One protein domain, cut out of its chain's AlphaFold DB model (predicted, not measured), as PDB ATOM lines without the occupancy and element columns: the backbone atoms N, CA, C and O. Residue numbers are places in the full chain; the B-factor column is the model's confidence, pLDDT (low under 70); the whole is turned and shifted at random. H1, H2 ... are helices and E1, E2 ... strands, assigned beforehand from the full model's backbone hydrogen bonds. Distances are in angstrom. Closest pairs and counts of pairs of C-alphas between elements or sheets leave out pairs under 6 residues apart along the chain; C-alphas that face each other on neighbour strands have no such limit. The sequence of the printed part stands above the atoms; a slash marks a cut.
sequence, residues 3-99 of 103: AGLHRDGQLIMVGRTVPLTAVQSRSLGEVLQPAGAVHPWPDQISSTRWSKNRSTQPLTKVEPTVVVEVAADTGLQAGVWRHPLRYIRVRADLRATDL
ATOM      1  N   ALA A   3     210.180 214.804 185.377       94.50
ATOM      2  CA  ALA A   3     210.029 215.069 183.952       94.50
ATOM      3  C   ALA A   3     210.836 214.058 183.131       94.50
ATOM      4  O   ALA A   3     211.905 213.605 183.563       94.50
ATOM      5  N   GLY A   4     210.332 213.738 181.940       94.69
ATOM      6  CA  GLY A   4     210.990 212.853 180.989       94.69
ATOM      7  C   GLY A   4     211.056 213.440 179.585       94.69
ATOM      8  O   GLY A   4     210.230 214.274 179.225       94.69
ATOM      9  N   LEU A   5     212.033 212.983 178.806       94.19
ATOM     10  CA  LEU A   5     212.123 213.201 177.361       94.19
ATOM     11  C   LEU A   5     212.442 211.879 176.674       94.19
ATOM     12  O   LEU A   5     213.061 210.995 177.270       94.19
ATOM     13  N   HIS A   6     212.013 211.745 175.424       93.19
ATOM     14  CA  HIS A   6     212.289 210.549 174.643       93.19
ATOM     15  C   HIS A   6     213.705 210.582 174.058       93.19
ATOM     16  O   HIS A   6     214.201 211.637 173.662       93.19
ATOM     17  N   ARG A   7     214.337 209.410 174.012       92.12
ATOM     18  CA  ARG A   7     215.560 209.122 173.265       92.12
ATOM     19  C   ARG A   7     215.405 207.757 172.623       92.12
ATOM     20  O   ARG A   7     215.201 206.784 173.346       92.12
ATOM     21  N   ASP A   8     215.479 207.688 171.299       90.31
ATOM     22  CA  ASP A   8     215.390 206.435 170.537       90.31
ATOM     23  C   ASP A   8     214.179 205.568 170.944       90.31
ATOM     24  O   ASP A   8     214.274 204.358 171.138       90.31
ATOM     25  N   GLY A   9     213.024 206.215 171.151       88.31
ATOM     26  CA  GLY A   9     211.779 205.555 171.567       88.31
ATOM     27  C   GLY A   9     211.685 205.200 173.057       88.31
ATOM     28  O   GLY A   9     210.657 204.689 173.493       88.31
ATOM     29  N   GLN A  10     212.705 205.497 173.866       90.94
ATOM     30  CA  GLN A  10     212.681 205.290 175.314       90.94
ATOM     31  C   GLN A  10     212.440 206.592 176.072       90.94
ATOM     32  O   GLN A  10     213.094 207.600 175.817       90.94
ATOM     33  N   LEU A  11     211.546 206.568 177.061       93.38
ATOM     34  CA  LEU A  11     211.334 207.697 177.963       93.38
ATOM     35  C   LEU A  11     212.431 207.738 179.034       93.38
ATOM     36  O   LEU A  11     212.482 206.897 179.934       93.38
ATOM     37  N   ILE A  12     213.276 208.762 178.988       92.94
ATOM     38  CA  ILE A  12     214.378 208.968 179.926       92.94
ATOM     39  C   ILE A  12     213.975 210.012 180.964       92.94
ATOM     40  O   ILE A  12     213.473 211.075 180.612       92.94
ATOM     41  N   MET A  13     214.209 209.738 182.251       92.56
ATOM     42  CA  MET A  13     214.058 210.752 183.304       92.56
ATOM     43  C   MET A  13     215.121 211.836 183.133       92.56
ATOM     44  O   MET A  13     216.312 211.543 183.242       92.56
ATOM     45  N   VAL A  14     214.696 213.083 182.943       91.94
ATOM     46  CA  VAL A  14     215.607 214.211 182.690       91.94
ATOM     47  C   VAL A  14     215.700 215.190 183.852       91.94
ATOM     48  O   VAL A  14     216.654 215.954 183.935       91.94
ATOM     49  N   GLY A  15     214.762 215.172 184.797       90.06
ATOM     50  CA  GLY A  15     214.856 216.055 185.954       90.06
ATOM     51  C   GLY A  15     213.708 215.920 186.934       90.06
ATOM     52  O   GLY A  15     212.658 215.350 186.640       90.06
ATOM     53  N   ARG A  16     213.913 216.484 188.122       91.44
ATOM     54  CA  ARG A  16     212.899 216.600 189.167       91.44
ATOM     55  C   ARG A  16     212.509 218.058 189.314       91.44
ATOM     56  O   ARG A  16     213.378 218.920 189.379       91.44
ATOM     57  N   THR A  17     211.218 218.341 189.422       92.75
ATOM     58  CA  THR A  17     210.766 219.689 189.763       92.75
ATOM     59  C   THR A  17     210.955 219.987 191.247       92.75
ATOM     60  O   THR A  17     210.893 219.084 192.088       92.75
ATOM     61  N   VAL A  18     211.038 221.269 191.596       91.62
ATOM     62  CA  VAL A  18     210.654 221.729 192.939       91.62
ATOM     63  C   VAL A  18     209.223 221.268 193.281       91.62
ATOM     64  O   VAL A  18     208.464 220.905 192.368       91.62
ATOM     65  N   PRO A  19     208.830 221.235 194.570       93.06
ATOM     66  CA  PRO A  19     207.443 220.969 194.939       93.06
ATOM     67  C   PRO A  19     206.485 221.883 194.170       93.06
ATOM     68  O   PRO A  19     206.711 223.089 194.075       93.06
ATOM     69  N   LEU A  20     205.442 221.291 193.590       96.12
ATOM     70  CA  LEU A  20     204.373 222.042 192.939       96.12
ATOM     71  C   LEU A  20     203.513 222.700 194.020       96.12
ATOM     72  O   LEU A  20     203.361 222.155 195.116       96.12
ATOM     73  N   THR A  21     202.916 223.847 193.706       97.44
ATOM     74  CA  THR A  21     201.869 224.409 194.568       97.44
ATOM     75  C   THR A  21     200.625 223.516 194.542       97.44
ATOM     76  O   THR A  21     200.436 222.727 193.613       97.44
ATOM     77  N   ALA A  22     199.738 223.655 195.531       97.50
ATOM     78  CA  ALA A  22     198.494 222.881 195.578       97.50
ATOM     79  C   ALA A  22     197.642 223.063 194.308       97.50
ATOM     80  O   ALA A  22     197.132 222.090 193.757       97.50
ATOM     81  N   VAL A  23     197.562 224.297 193.798       96.94
ATOM     82  CA  VAL A  23     196.839 224.620 192.559       96.94
ATOM     83  C   VAL A  23     197.481 223.927 191.358       96.94
ATOM     84  O   VAL A  23     196.793 223.240 190.613       96.94
ATOM     85  N   GLN A  24     198.807 224.028 191.206       97.38
ATOM     86  CA  GLN A  24     199.527 223.361 190.116       97.38
ATOM     87  C   GLN A  24     199.362 221.840 190.168       97.38
ATOM     88  O   GLN A  24     199.149 221.212 189.134       97.38
ATOM     89  N   SER A  25     199.442 221.250 191.363       96.81
ATOM     90  CA  SER A  25     199.266 219.810 191.545       96.81
ATOM     91  C   SER A  25     197.861 219.361 191.162       96.81
ATOM     92  O   SER A  25     197.720 218.305 190.553       96.81
ATOM     93  N   ARG A  26     196.830 220.144 191.506       96.62
ATOM     94  CA  ARG A  26     195.444 219.831 191.155       96.62
ATOM     95  C   ARG A  26     195.227 219.898 189.646       96.62
ATOM     96  O   ARG A  26     194.810 218.906 189.066       96.62
ATOM     97  N   SER A  27     195.577 221.020 189.018       95.06
ATOM     98  CA  SER A  27     195.383 221.204 187.574       95.06
ATOM     99  C   SER A  27     196.169 220.192 186.745       95.06
ATOM    100  O   SER A  27     195.672 219.702 185.738       95.06
ATOM    101  N   LEU A  28     197.391 219.844 187.165       96.88
ATOM    102  CA  LEU A  28     198.148 218.785 186.504       96.88
ATOM    103  C   LEU A  28     197.499 217.411 186.729       96.88
ATOM    104  O   LEU A  28     197.401 216.624 185.796       96.88
ATOM    105  N   GLY A  29     197.037 217.122 187.948       96.50
ATOM    106  CA  GLY A  29     196.373 215.860 188.276       96.50
ATOM    107  C   GLY A  29     195.097 215.606 187.468       96.50
ATOM    108  O   GLY A  29     194.814 214.459 187.153       96.50
ATOM    109  N   GLU A  30     194.371 216.658 187.081       96.94
ATOM    110  CA  GLU A  30     193.148 216.564 186.267       96.94
ATOM    111  C   GLU A  30     193.397 216.054 184.837       96.94
ATOM    112  O   GLU A  30     192.482 215.518 184.217       96.94
ATOM    113  N   VAL A  31     194.621 216.192 184.314       96.94
ATOM    114  CA  VAL A  31     194.974 215.762 182.947       96.94
ATOM    115  C   VAL A  31     195.857 214.515 182.902       96.94
ATOM    116  O   VAL A  31     196.104 213.973 181.826       96.94
ATOM    117  N   LEU A  32     196.360 214.058 184.052       96.88
ATOM    118  CA  LEU A  32     197.195 212.867 184.137       96.88
ATOM    119  C   LEU A  32     196.338 211.604 184.154       96.88
ATOM    120  O   LEU A  32     195.352 211.507 184.879       96.88
ATOM    121  N   GLN A  33     196.777 210.602 183.399       96.69
ATOM    122  CA  GLN A  33     196.176 209.274 183.406       96.69
ATOM    123  C   GLN A  33     197.122 208.283 184.092       96.69
ATOM    124  O   GLN A  33     198.339 208.387 183.899       96.69
ATOM    125  N   PRO A  34     196.606 207.335 184.894       96.31
ATOM    126  CA  PRO A  34     197.419 206.256 185.448       96.31
ATOM    127  C   PRO A  34     198.162 205.512 184.337       96.31
ATOM    128  O   PRO A  34     197.595 205.298 183.272       96.31
ATOM    129  N   ALA A  35     199.410 205.112 184.587       95.12
ATOM    130  CA  ALA A  35     200.155 204.309 183.620       95.12
ATOM    131  C   ALA A  35     199.471 202.958 183.363       95.12
ATOM    132  O   ALA A  35     198.940 202.333 184.284       95.12
ATOM    133  N   GLY A  36     199.562 202.482 182.125       89.31
ATOM    134  CA  GLY A  36     199.200 201.132 181.731       89.31
ATOM    135  C   GLY A  36     200.133 200.066 182.310       89.31
ATOM    136  O   GLY A  36     201.037 200.331 183.105       89.31
ATOM    137  N   ALA A  37     199.917 198.818 181.885       85.94
ATOM    138  CA  ALA A  37     200.615 197.648 182.428       85.94
ATOM    139  C   ALA A  37     202.142 197.680 182.229       85.94
ATOM    140  O   ALA A  37     202.882 197.085 183.011       85.94
ATOM    141  N   VAL A  38     202.619 198.376 181.193       87.00
ATOM    142  CA  VAL A  38     204.042 198.496 180.869       87.00
ATOM    143  C   VAL A  38     204.443 199.959 180.959       87.00
ATOM    144  O   VAL A  38     203.904 200.802 180.250       87.00
ATOM    145  N   HIS A  39     205.417 200.257 181.816       90.88
ATOM    146  CA  HIS A  39     205.976 201.596 181.953       90.88
ATOM    147  C   HIS A  39     207.506 201.508 182.057       90.88
ATOM    148  O   HIS A  39     208.003 200.697 182.842       90.88
ATOM    149  N   PRO A  40     208.272 202.329 181.312       90.00
ATOM    150  CA  PRO A  40     209.732 202.197 181.216       90.00
ATOM    151  C   PRO A  40     210.475 202.570 182.507       90.00
ATOM    152  O   PRO A  40     211.632 202.207 182.696       90.00
ATOM    153  N   TRP A  41     209.835 203.335 183.392       93.31
ATOM    154  CA  TRP A  41     210.411 203.736 184.678       93.31
ATOM    155  C   TRP A  41     210.136 202.730 185.804       93.31
ATOM    156  O   TRP A  41     209.055 202.135 185.825       93.31
ATOM    157  N   PRO A  42     211.068 202.597 186.770       92.31
ATOM    158  CA  PRO A  42     210.896 201.738 187.940       92.31
ATOM    159  C   PRO A  42     209.783 202.240 188.868       92.31
ATOM    160  O   PRO A  42     209.422 203.416 188.851       92.31
ATOM    161  N   ASP A  43     209.300 201.361 189.747       91.50
ATOM    162  CA  ASP A  43     208.278 201.694 190.755       91.50
ATOM    163  C   ASP A  43     208.799 202.598 191.875       91.50
ATOM    164  O   ASP A  43     208.024 203.203 192.616       91.50
ATOM    165  N   GLN A  44     210.120 202.686 192.025       90.88
ATOM    166  CA  GLN A  44     210.767 203.500 193.041       90.88
ATOM    167  C   GLN A  44     211.986 204.214 192.468       90.88
ATOM    168  O   GLN A  44     212.707 203.681 191.623       90.88
ATOM    169  N   ILE A  45     212.243 205.418 192.972       86.75
ATOM    170  CA  ILE A  45     213.415 206.213 192.613       86.75
ATOM    171  C   ILE A  45     214.238 206.545 193.850       86.75
ATOM    172  O   ILE A  45     213.707 206.913 194.900       86.75
ATOM    173  N   SER A  46     215.558 206.447 193.712       79.75
ATOM    174  CA  SER A  46     216.476 206.961 194.721       79.75
ATOM    175  C   SER A  46     216.603 208.475 194.583       79.75
ATOM    176  O   SER A  46     216.860 209.006 193.496       79.75
ATOM    177  N   SER A  47     216.485 209.181 195.702       69.50
ATOM    178  CA  SER A  47     216.719 210.617 195.773       69.50
ATOM    179  C   SER A  47     218.186 210.993 195.557       69.50
ATOM    180  O   SER A  47     218.451 212.169 195.344       69.50
ATOM    181  N   THR A  48     219.126 210.038 195.502       62.06
ATOM    182  CA  THR A  48     220.562 210.305 195.285       62.06
ATOM    183  C   THR A  48     220.853 211.046 193.977       62.06
ATOM    184  O   THR A  48     221.816 211.803 193.911       62.06
ATOM    185  N   ARG A  49     220.008 210.897 192.944       63.94
ATOM    186  CA  ARG A  49     220.156 211.657 191.688       63.94
ATOM    187  C   ARG A  49     219.853 213.155 191.822       63.94
ATOM    188  O   ARG A  49     220.304 213.922 190.981       63.94
ATOM    189  N   TRP A  50     219.098 213.574 192.841       65.12
ATOM    190  CA  TRP A  50     218.600 214.955 192.979       65.12
ATOM    191  C   TRP A  50     218.706 215.520 194.407       65.12
ATOM    192  O   TRP A  50     218.241 216.624 194.674       65.12
ATOM    193  N   SER A  51     219.268 214.767 195.355       62.53
ATOM    194  CA  SER A  51     219.393 215.143 196.761       62.53
ATOM    195  C   SER A  51     220.585 214.434 197.410       62.53
ATOM    196  O   SER A  51     220.917 213.306 197.051       62.53
ATOM    197  N   LYS A  52     221.199 215.072 198.413       60.56
ATOM    198  CA  LYS A  52     222.278 214.471 199.219       60.56
ATOM    199  C   LYS A  52     221.781 213.391 200.190       60.56
ATOM    200  O   LYS A  52     222.594 212.658 200.743       60.56
ATOM    201  N   ASN A  53     220.470 213.299 200.414       63.78
ATOM    202  CA  ASN A  53     219.882 212.267 201.257       63.78
ATOM    203  C   ASN A  53     219.731 210.968 200.449       63.78
ATOM    204  O   ASN A  53     219.452 210.999 199.250       63.78
ATOM    205  N   ARG A  54     219.939 209.820 201.094       64.69
ATOM    206  CA  ARG A  54     219.782 208.497 200.487       64.69
ATOM    207  C   ARG A  54     218.422 207.947 200.907       64.69
ATOM    208  O   ARG A  54     218.313 207.192 201.863       64.69
ATOM    209  N   SER A  55     217.375 208.383 200.215       76.12
ATOM    210  CA  SER A  55     216.016 207.887 200.434       76.12
ATOM    211  C   SER A  55     215.420 207.359 199.140       76.12
ATOM    212  O   SER A  55     215.514 207.991 198.088       76.12
ATOM    213  N   THR A  56     214.794 206.193 199.219       82.75
ATOM    214  CA  THR A  56     214.026 205.632 198.113       82.75
ATOM    215  C   THR A  56     212.574 206.054 198.278       82.75
ATOM    216  O   THR A  56     212.021 205.942 199.371       82.75
ATOM    217  N   GLN A  57     211.967 206.585 197.220       85.94
ATOM    218  CA  GLN A  57     210.571 207.019 197.236       85.94
ATOM    219  C   GLN A  57     209.772 206.297 196.150       85.94
ATOM    220  O   GLN A  57     210.303 206.104 195.049       85.94
ATOM    221  N   PRO A  58     208.512 205.909 196.431       90.19
ATOM    222  CA  PRO A  58     207.636 205.349 195.415       90.19
ATOM    223  C   PRO A  58     207.380 206.378 194.314       90.19
ATOM    224  O   PRO A  58     207.238 207.576 194.575       90.19
ATOM    225  N   LEU A  59     207.328 205.894 193.078       91.75
ATOM    226  CA  LEU A  59     207.018 206.687 191.904       91.75
ATOM    227  C   LEU A  59     205.604 206.353 191.432       91.75
ATOM    228  O   LEU A  59     205.332 205.247 190.974       91.75
ATOM    229  N   THR A  60     204.705 207.332 191.500       94.38
ATOM    230  CA  THR A  60     203.401 207.236 190.837       94.38
ATOM    231  C   THR A  60     203.610 207.397 189.334       94.38
ATOM    232  O   THR A  60     203.912 208.493 188.860       94.38
ATOM    233  N   LYS A  61     203.501 206.291 188.596       95.00
ATOM    234  CA  LYS A  61     203.675 206.250 187.140       95.00
ATOM    235  C   LYS A  61     202.385 206.683 186.441       95.00
ATOM    236  O   LYS A  61     201.287 206.351 186.889       95.00
ATOM    237  N   VAL A  62     202.536 207.414 185.345       96.25
ATOM    238  CA  VAL A  62     201.444 207.977 184.538       96.25
ATOM    239  C   VAL A  62     201.706 207.699 183.066       96.25
ATOM    240  O   VAL A  62     202.852 207.463 182.688       96.25
ATOM    241  N   GLU A  63     200.671 207.748 182.234       95.31
ATOM    242  CA  GLU A  63     200.863 207.717 180.782       95.31
ATOM    243  C   GLU A  63     201.738 208.903 180.333       95.31
ATOM    244  O   GLU A  63     201.421 210.055 180.662       95.31
ATOM    245  N   PRO A  64     202.832 208.679 179.578       93.75
ATOM    246  CA  PRO A  64     203.783 209.729 179.211       93.75
ATOM    247  C   PRO A  64     203.309 210.552 178.002       93.75
ATOM    248  O   PRO A  64     204.046 210.772 177.042       93.75
ATOM    249  N   THR A  65     202.056 210.999 178.042       94.38
ATOM    250  CA  THR A  65     201.376 211.717 176.954       94.38
ATOM    251  C   THR A  65     201.219 213.209 177.232       94.38
ATOM    252  O   THR A  65     201.140 214.000 176.292       94.38
ATOM    253  N   VAL A  66     201.209 213.614 178.506       97.12
ATOM    254  CA  VAL A  66     201.051 215.016 178.911       97.12
ATOM    255  C   VAL A  66     202.375 215.763 178.776       97.12
ATOM    256  O   VAL A  66     203.357 215.450 179.450       97.12
ATOM    257  N   VAL A  67     202.384 216.802 177.942       97.81
ATOM    258  CA  VAL A  67     203.527 217.707 177.785       97.81
ATOM    259  C   VAL A  67     203.400 218.883 178.748       97.81
ATOM    260  O   VAL A  67     202.344 219.509 178.876       97.81
ATOM    261  N   VAL A  68     204.503 219.215 179.414       97.69
ATOM    262  CA  VAL A  68     204.596 220.362 180.319       97.69
ATOM    263  C   VAL A  68     205.760 221.260 179.934       97.69
ATOM    264  O   VAL A  68     206.823 220.801 179.525       97.69
ATOM    265  N   GLU A  69     205.560 222.558 180.106       96.81
ATOM    266  CA  GLU A  69     206.611 223.556 180.013       96.81
ATOM    267  C   GLU A  69     207.286 223.702 181.380       96.81
ATOM    268  O   GLU A  69     206.622 223.815 182.420       96.81
ATOM    269  N   VAL A  70     208.617 223.698 181.382       95.56
ATOM    270  CA  VAL A  70     209.429 223.842 182.589       95.56
ATOM    271  C   VAL A  70     210.533 224.865 182.362       95.56
ATOM    272  O   VAL A  70     211.124 224.929 181.289       95.56
ATOM    273  N   ALA A  71     210.850 225.630 183.401       92.69
ATOM    274  CA  ALA A  71     212.090 226.382 183.475       92.69
ATOM    275  C   ALA A  71     213.177 225.483 184.073       92.69
ATOM    276  O   ALA A  71     212.987 224.875 185.131       92.69
ATOM    277  N   ALA A  72     214.318 225.426 183.398       87.31
ATOM    278  CA  ALA A  72     215.512 224.734 183.845       87.31
ATOM    279  C   ALA A  72     216.680 225.722 183.843       87.31
ATOM    280  O   ALA A  72     216.746 226.591 182.973       87.31
ATOM    281  N   ASP A  73     217.593 225.605 184.803       81.00
ATOM    282  CA  ASP A  73     218.850 226.344 184.713       81.00
ATOM    283  C   ASP A  73     219.840 225.650 183.761       81.00
ATOM    284  O   ASP A  73     219.576 224.579 183.206       81.00
ATOM    285  N   THR A  74     220.997 226.276 183.552       70.38
ATOM    286  CA  THR A  74     222.026 225.819 182.606       70.38
ATOM    287  C   THR A  74     222.750 224.538 183.036       70.38
ATOM    288  O   THR A  74     223.619 224.056 182.311       70.38
ATOM    289  N   GLY A  75     222.420 223.949 184.189       70.50
ATOM    290  CA  GLY A  75     223.057 222.752 184.735       70.50
ATOM    291  C   GLY A  75     222.644 221.437 184.065       70.50
ATOM    292  O   GLY A  75     222.238 220.510 184.766       70.50
ATOM    293  N   LEU A  76     222.752 221.335 182.738       73.94
ATOM    294  CA  LEU A  76     222.532 220.091 181.996       73.94
ATOM    295  C   LEU A  76     223.820 219.253 181.968       73.94
ATOM    296  O   LEU A  76     224.854 219.709 181.486       73.94
ATOM    297  N   GLN A  77     223.761 218.012 182.452       73.81
ATOM    298  CA  GLN A  77     224.873 217.063 182.396       73.81
ATOM    299  C   GLN A  77     224.361 215.709 181.905       73.81
ATOM    300  O   GLN A  77     223.450 215.140 182.500       73.81
ATOM    301  N   ALA A  78     224.940 215.194 180.815       74.50
ATOM    302  CA  ALA A  78     224.550 213.913 180.209       74.50
ATOM    303  C   ALA A  78     223.025 213.775 179.974       74.50
ATOM    304  O   ALA A  78     222.433 212.733 180.244       74.50
ATOM    305  N   GLY A  79     222.379 214.857 179.523       73.50
ATOM    306  CA  GLY A  79     220.942 214.875 179.236       73.50
ATOM    307  C   GLY A  79     220.024 214.955 180.464       73.50
ATOM    308  O   GLY A  79     218.806 214.872 180.326       73.50
ATOM    309  N   VAL A  80     220.584 215.141 181.663       80.56
ATOM    310  CA  VAL A  80     219.836 215.298 182.915       80.56
ATOM    311  C   VAL A  80     220.144 216.658 183.533       80.56
ATOM    312  O   VAL A  80     221.303 217.061 183.647       80.56
ATOM    313  N   TRP A  81     219.110 217.375 183.962       81.31
ATOM    314  CA  TRP A  81     219.275 218.596 184.741       81.31
ATOM    315  C   TRP A  81     219.630 218.250 186.185       81.31
ATOM    316  O   TRP A  81     218.871 217.579 186.892       81.31
ATOM    317  N   ARG A  82     220.802 218.720 186.627       77.31
ATOM    318  CA  ARG A  82     221.311 218.490 187.990       77.31
ATOM    319  C   ARG A  82     220.576 219.316 189.041       77.31
ATOM    320  O   ARG A  82     220.571 218.958 190.216       77.31
ATOM    321  N   HIS A  83     219.975 220.424 188.620       82.62
ATOM    322  CA  HIS A  83     219.224 221.312 189.489       82.62
ATOM    323  C   HIS A  83     217.714 221.146 189.285       82.62
ATOM    324  O   HIS A  83     217.277 220.729 188.208       82.62
ATOM    325  N   PRO A  84     216.903 221.456 190.313       86.88
ATOM    326  CA  PRO A  84     215.464 221.297 190.227       86.88
ATOM    327  C   PRO A  84     214.836 222.134 189.110       86.88
ATOM    328  O   PRO A  84     215.065 223.337 189.001       86.88
ATOM    329  N   LEU A  85     213.963 221.499 188.340       92.25
ATOM    330  CA  LEU A  85     213.114 222.156 187.353       92.25
ATOM    331  C   LEU A  85     212.016 222.972 188.054       92.25
ATOM    332  O   LEU A  85     211.553 222.625 189.146       92.25
ATOM    333  N   ARG A  86     211.514 224.016 187.403       94.38
ATOM    334  CA  ARG A  86     210.314 224.735 187.842       94.38
ATOM    335  C   ARG A  86     209.198 224.518 186.834       94.38
ATOM    336  O   ARG A  86     209.345 224.858 185.668       94.38
ATOM    337  N   TYR A  87     208.085 223.952 187.288       96.81
ATOM    338  CA  TYR A  87     206.890 223.788 186.463       96.81
ATOM    339  C   TYR A  87     206.298 225.156 186.097       96.81
ATOM    340  O   TYR A  87     206.138 226.004 186.979       96.81
ATOM    341  N   ILE A  88     205.980 225.347 184.813       96.81
ATOM    342  CA  ILE A  88     205.332 226.557 184.293       96.81
ATOM    343  C   ILE A  88     203.859 226.258 184.005       96.81
ATOM    344  O   ILE A  88     202.986 226.845 184.644       96.81
ATOM    345  N   ARG A  89     203.570 225.345 183.066       96.38
ATOM    346  CA  ARG A  89     202.199 225.019 182.630       96.38
ATOM    347  C   ARG A  89     202.118 223.712 181.841       96.38
ATOM    348  O   ARG A  89     203.124 223.250 181.309       96.38
ATOM    349  N   VAL A  90     200.911 223.167 181.697       97.69
ATOM    350  CA  VAL A  90     200.598 222.129 180.700       97.69
ATOM    351  C   VAL A  90     200.572 222.761 179.305       97.69
ATOM    352  O   VAL A  90     200.079 223.876 179.131       97.69
ATOM    353  N   ARG A  91     201.095 222.038 178.314       97.75
ATOM    354  CA  ARG A  91     201.054 222.389 176.891       97.75
ATOM    355  C   ARG A  91     200.139 221.420 176.155       97.75
ATOM    356  O   ARG A  91     200.599 220.502 175.491       97.75
ATOM    357  N   ALA A  92     198.830 221.616 176.318       96.12
ATOM    358  CA  ALA A  92     197.799 220.779 175.692       96.12
ATOM    359  C   ALA A  92     197.782 220.882 174.154       96.12
ATOM    360  O   ALA A  92     197.170 220.062 173.479       96.12
ATOM    361  N   ASP A  93     198.460 221.890 173.610       97.00
ATOM    362  CA  ASP A  93     198.707 222.087 172.187       97.00
ATOM    363  C   ASP A  93     199.833 221.198 171.629       97.00
ATOM    364  O   ASP A  93     200.000 221.142 170.414       97.00
ATOM    365  N   LEU A  94     200.594 220.510 172.489       97.69
ATOM    366  CA  LEU A  94     201.721 219.661 172.105       97.69
ATOM    367  C   LEU A  94     201.490 218.198 172.484       97.69
ATOM    368  O   LEU A  94     200.943 217.873 173.539       97.69
ATOM    369  N   ARG A  95     202.001 217.302 171.644       95.06
ATOM    370  CA  ARG A  95     202.133 215.868 171.905       95.06
ATOM    371  C   ARG A  95     203.579 215.535 172.249       95.06
ATOM    372  O   ARG A  95     204.508 216.228 171.844       95.06
ATOM    373  N   ALA A  96     203.793 214.420 172.944       92.50
ATOM    374  CA  ALA A  96     205.142 213.963 173.290       92.50
ATOM    375  C   ALA A  96     206.046 213.745 172.057       92.50
ATOM    376  O   ALA A  96     207.259 213.912 172.152       92.50
ATOM    377  N   THR A  97     205.456 213.405 170.906       92.88
ATOM    378  CA  THR A  97     206.143 213.247 169.612       92.88
ATOM    379  C   THR A  97     206.587 214.565 168.984       92.88
ATOM    380  O   THR A  97     207.457 214.548 168.120       92.88
ATOM    381  N   ASP A  98     206.015 215.690 169.411       96.00
ATOM    382  CA  ASP A  98     206.357 217.019 168.895       96.00
ATOM    383  C   ASP A  98     207.603 217.591 169.597       96.00
ATOM    384  O   ASP A  98     208.138 218.628 169.200       96.00
ATOM    385  N   LEU A  99     208.072 216.929 170.662       94.00
ATOM    386  CA  LEU A  99     209.242 217.344 171.425       94.00
ATOM    387  C   LEU A  99     210.545 216.887 170.755       94.00
ATOM    388  O   LEU A  99     210.616 215.778 170.213       94.00
TER     389      LEU A  99
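Overview. This is residues 3 to 99 of the 103 residues of the protein "ATP-dependent DNA ligase" of Variovorax sp. PBS-H4 (UniProt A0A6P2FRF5). The domain has little regular structure: three separate antiparallel hairpins, E1-E2 nearest the middle, E3-E4 and E5-E6, with H1 near E6. One helix and six strands are named, in order E1 E2 H1 E3 E4 E5 E6, with 35 of 97 printed residues; the class is mixed. It is compact, radius of gyration of the C-alphas 13.5 A, spanning 35 by 30 by 30 A.

Arrangement. N 5 of E1, residues 3 to 7, is 3.0 A from O 12 of E2, residues 10 to 16. E3, residues 44 to 46, and E4, residues 56 to 58, are apart from E2. N 69 of E5, residues 68 to 71, is 2.8 A from O 89 of E6, residues 86 to 90. H1, residues 22 to 29, has every O i to N i+4 pair within hydrogen-bond range; C-alphas 28 and 90, its closest with E6, are 7.1 A apart.

Along the chain. C-alpha 3 is at (210.029, 215.069, 183.952), C-alpha 90 at (200.598, 222.129, 180.700).

Size, cuts and confidence. The printed part has no cut; links H1-E3 and E5-E6 are long; residues 47 to 54 have pLDDT under 70.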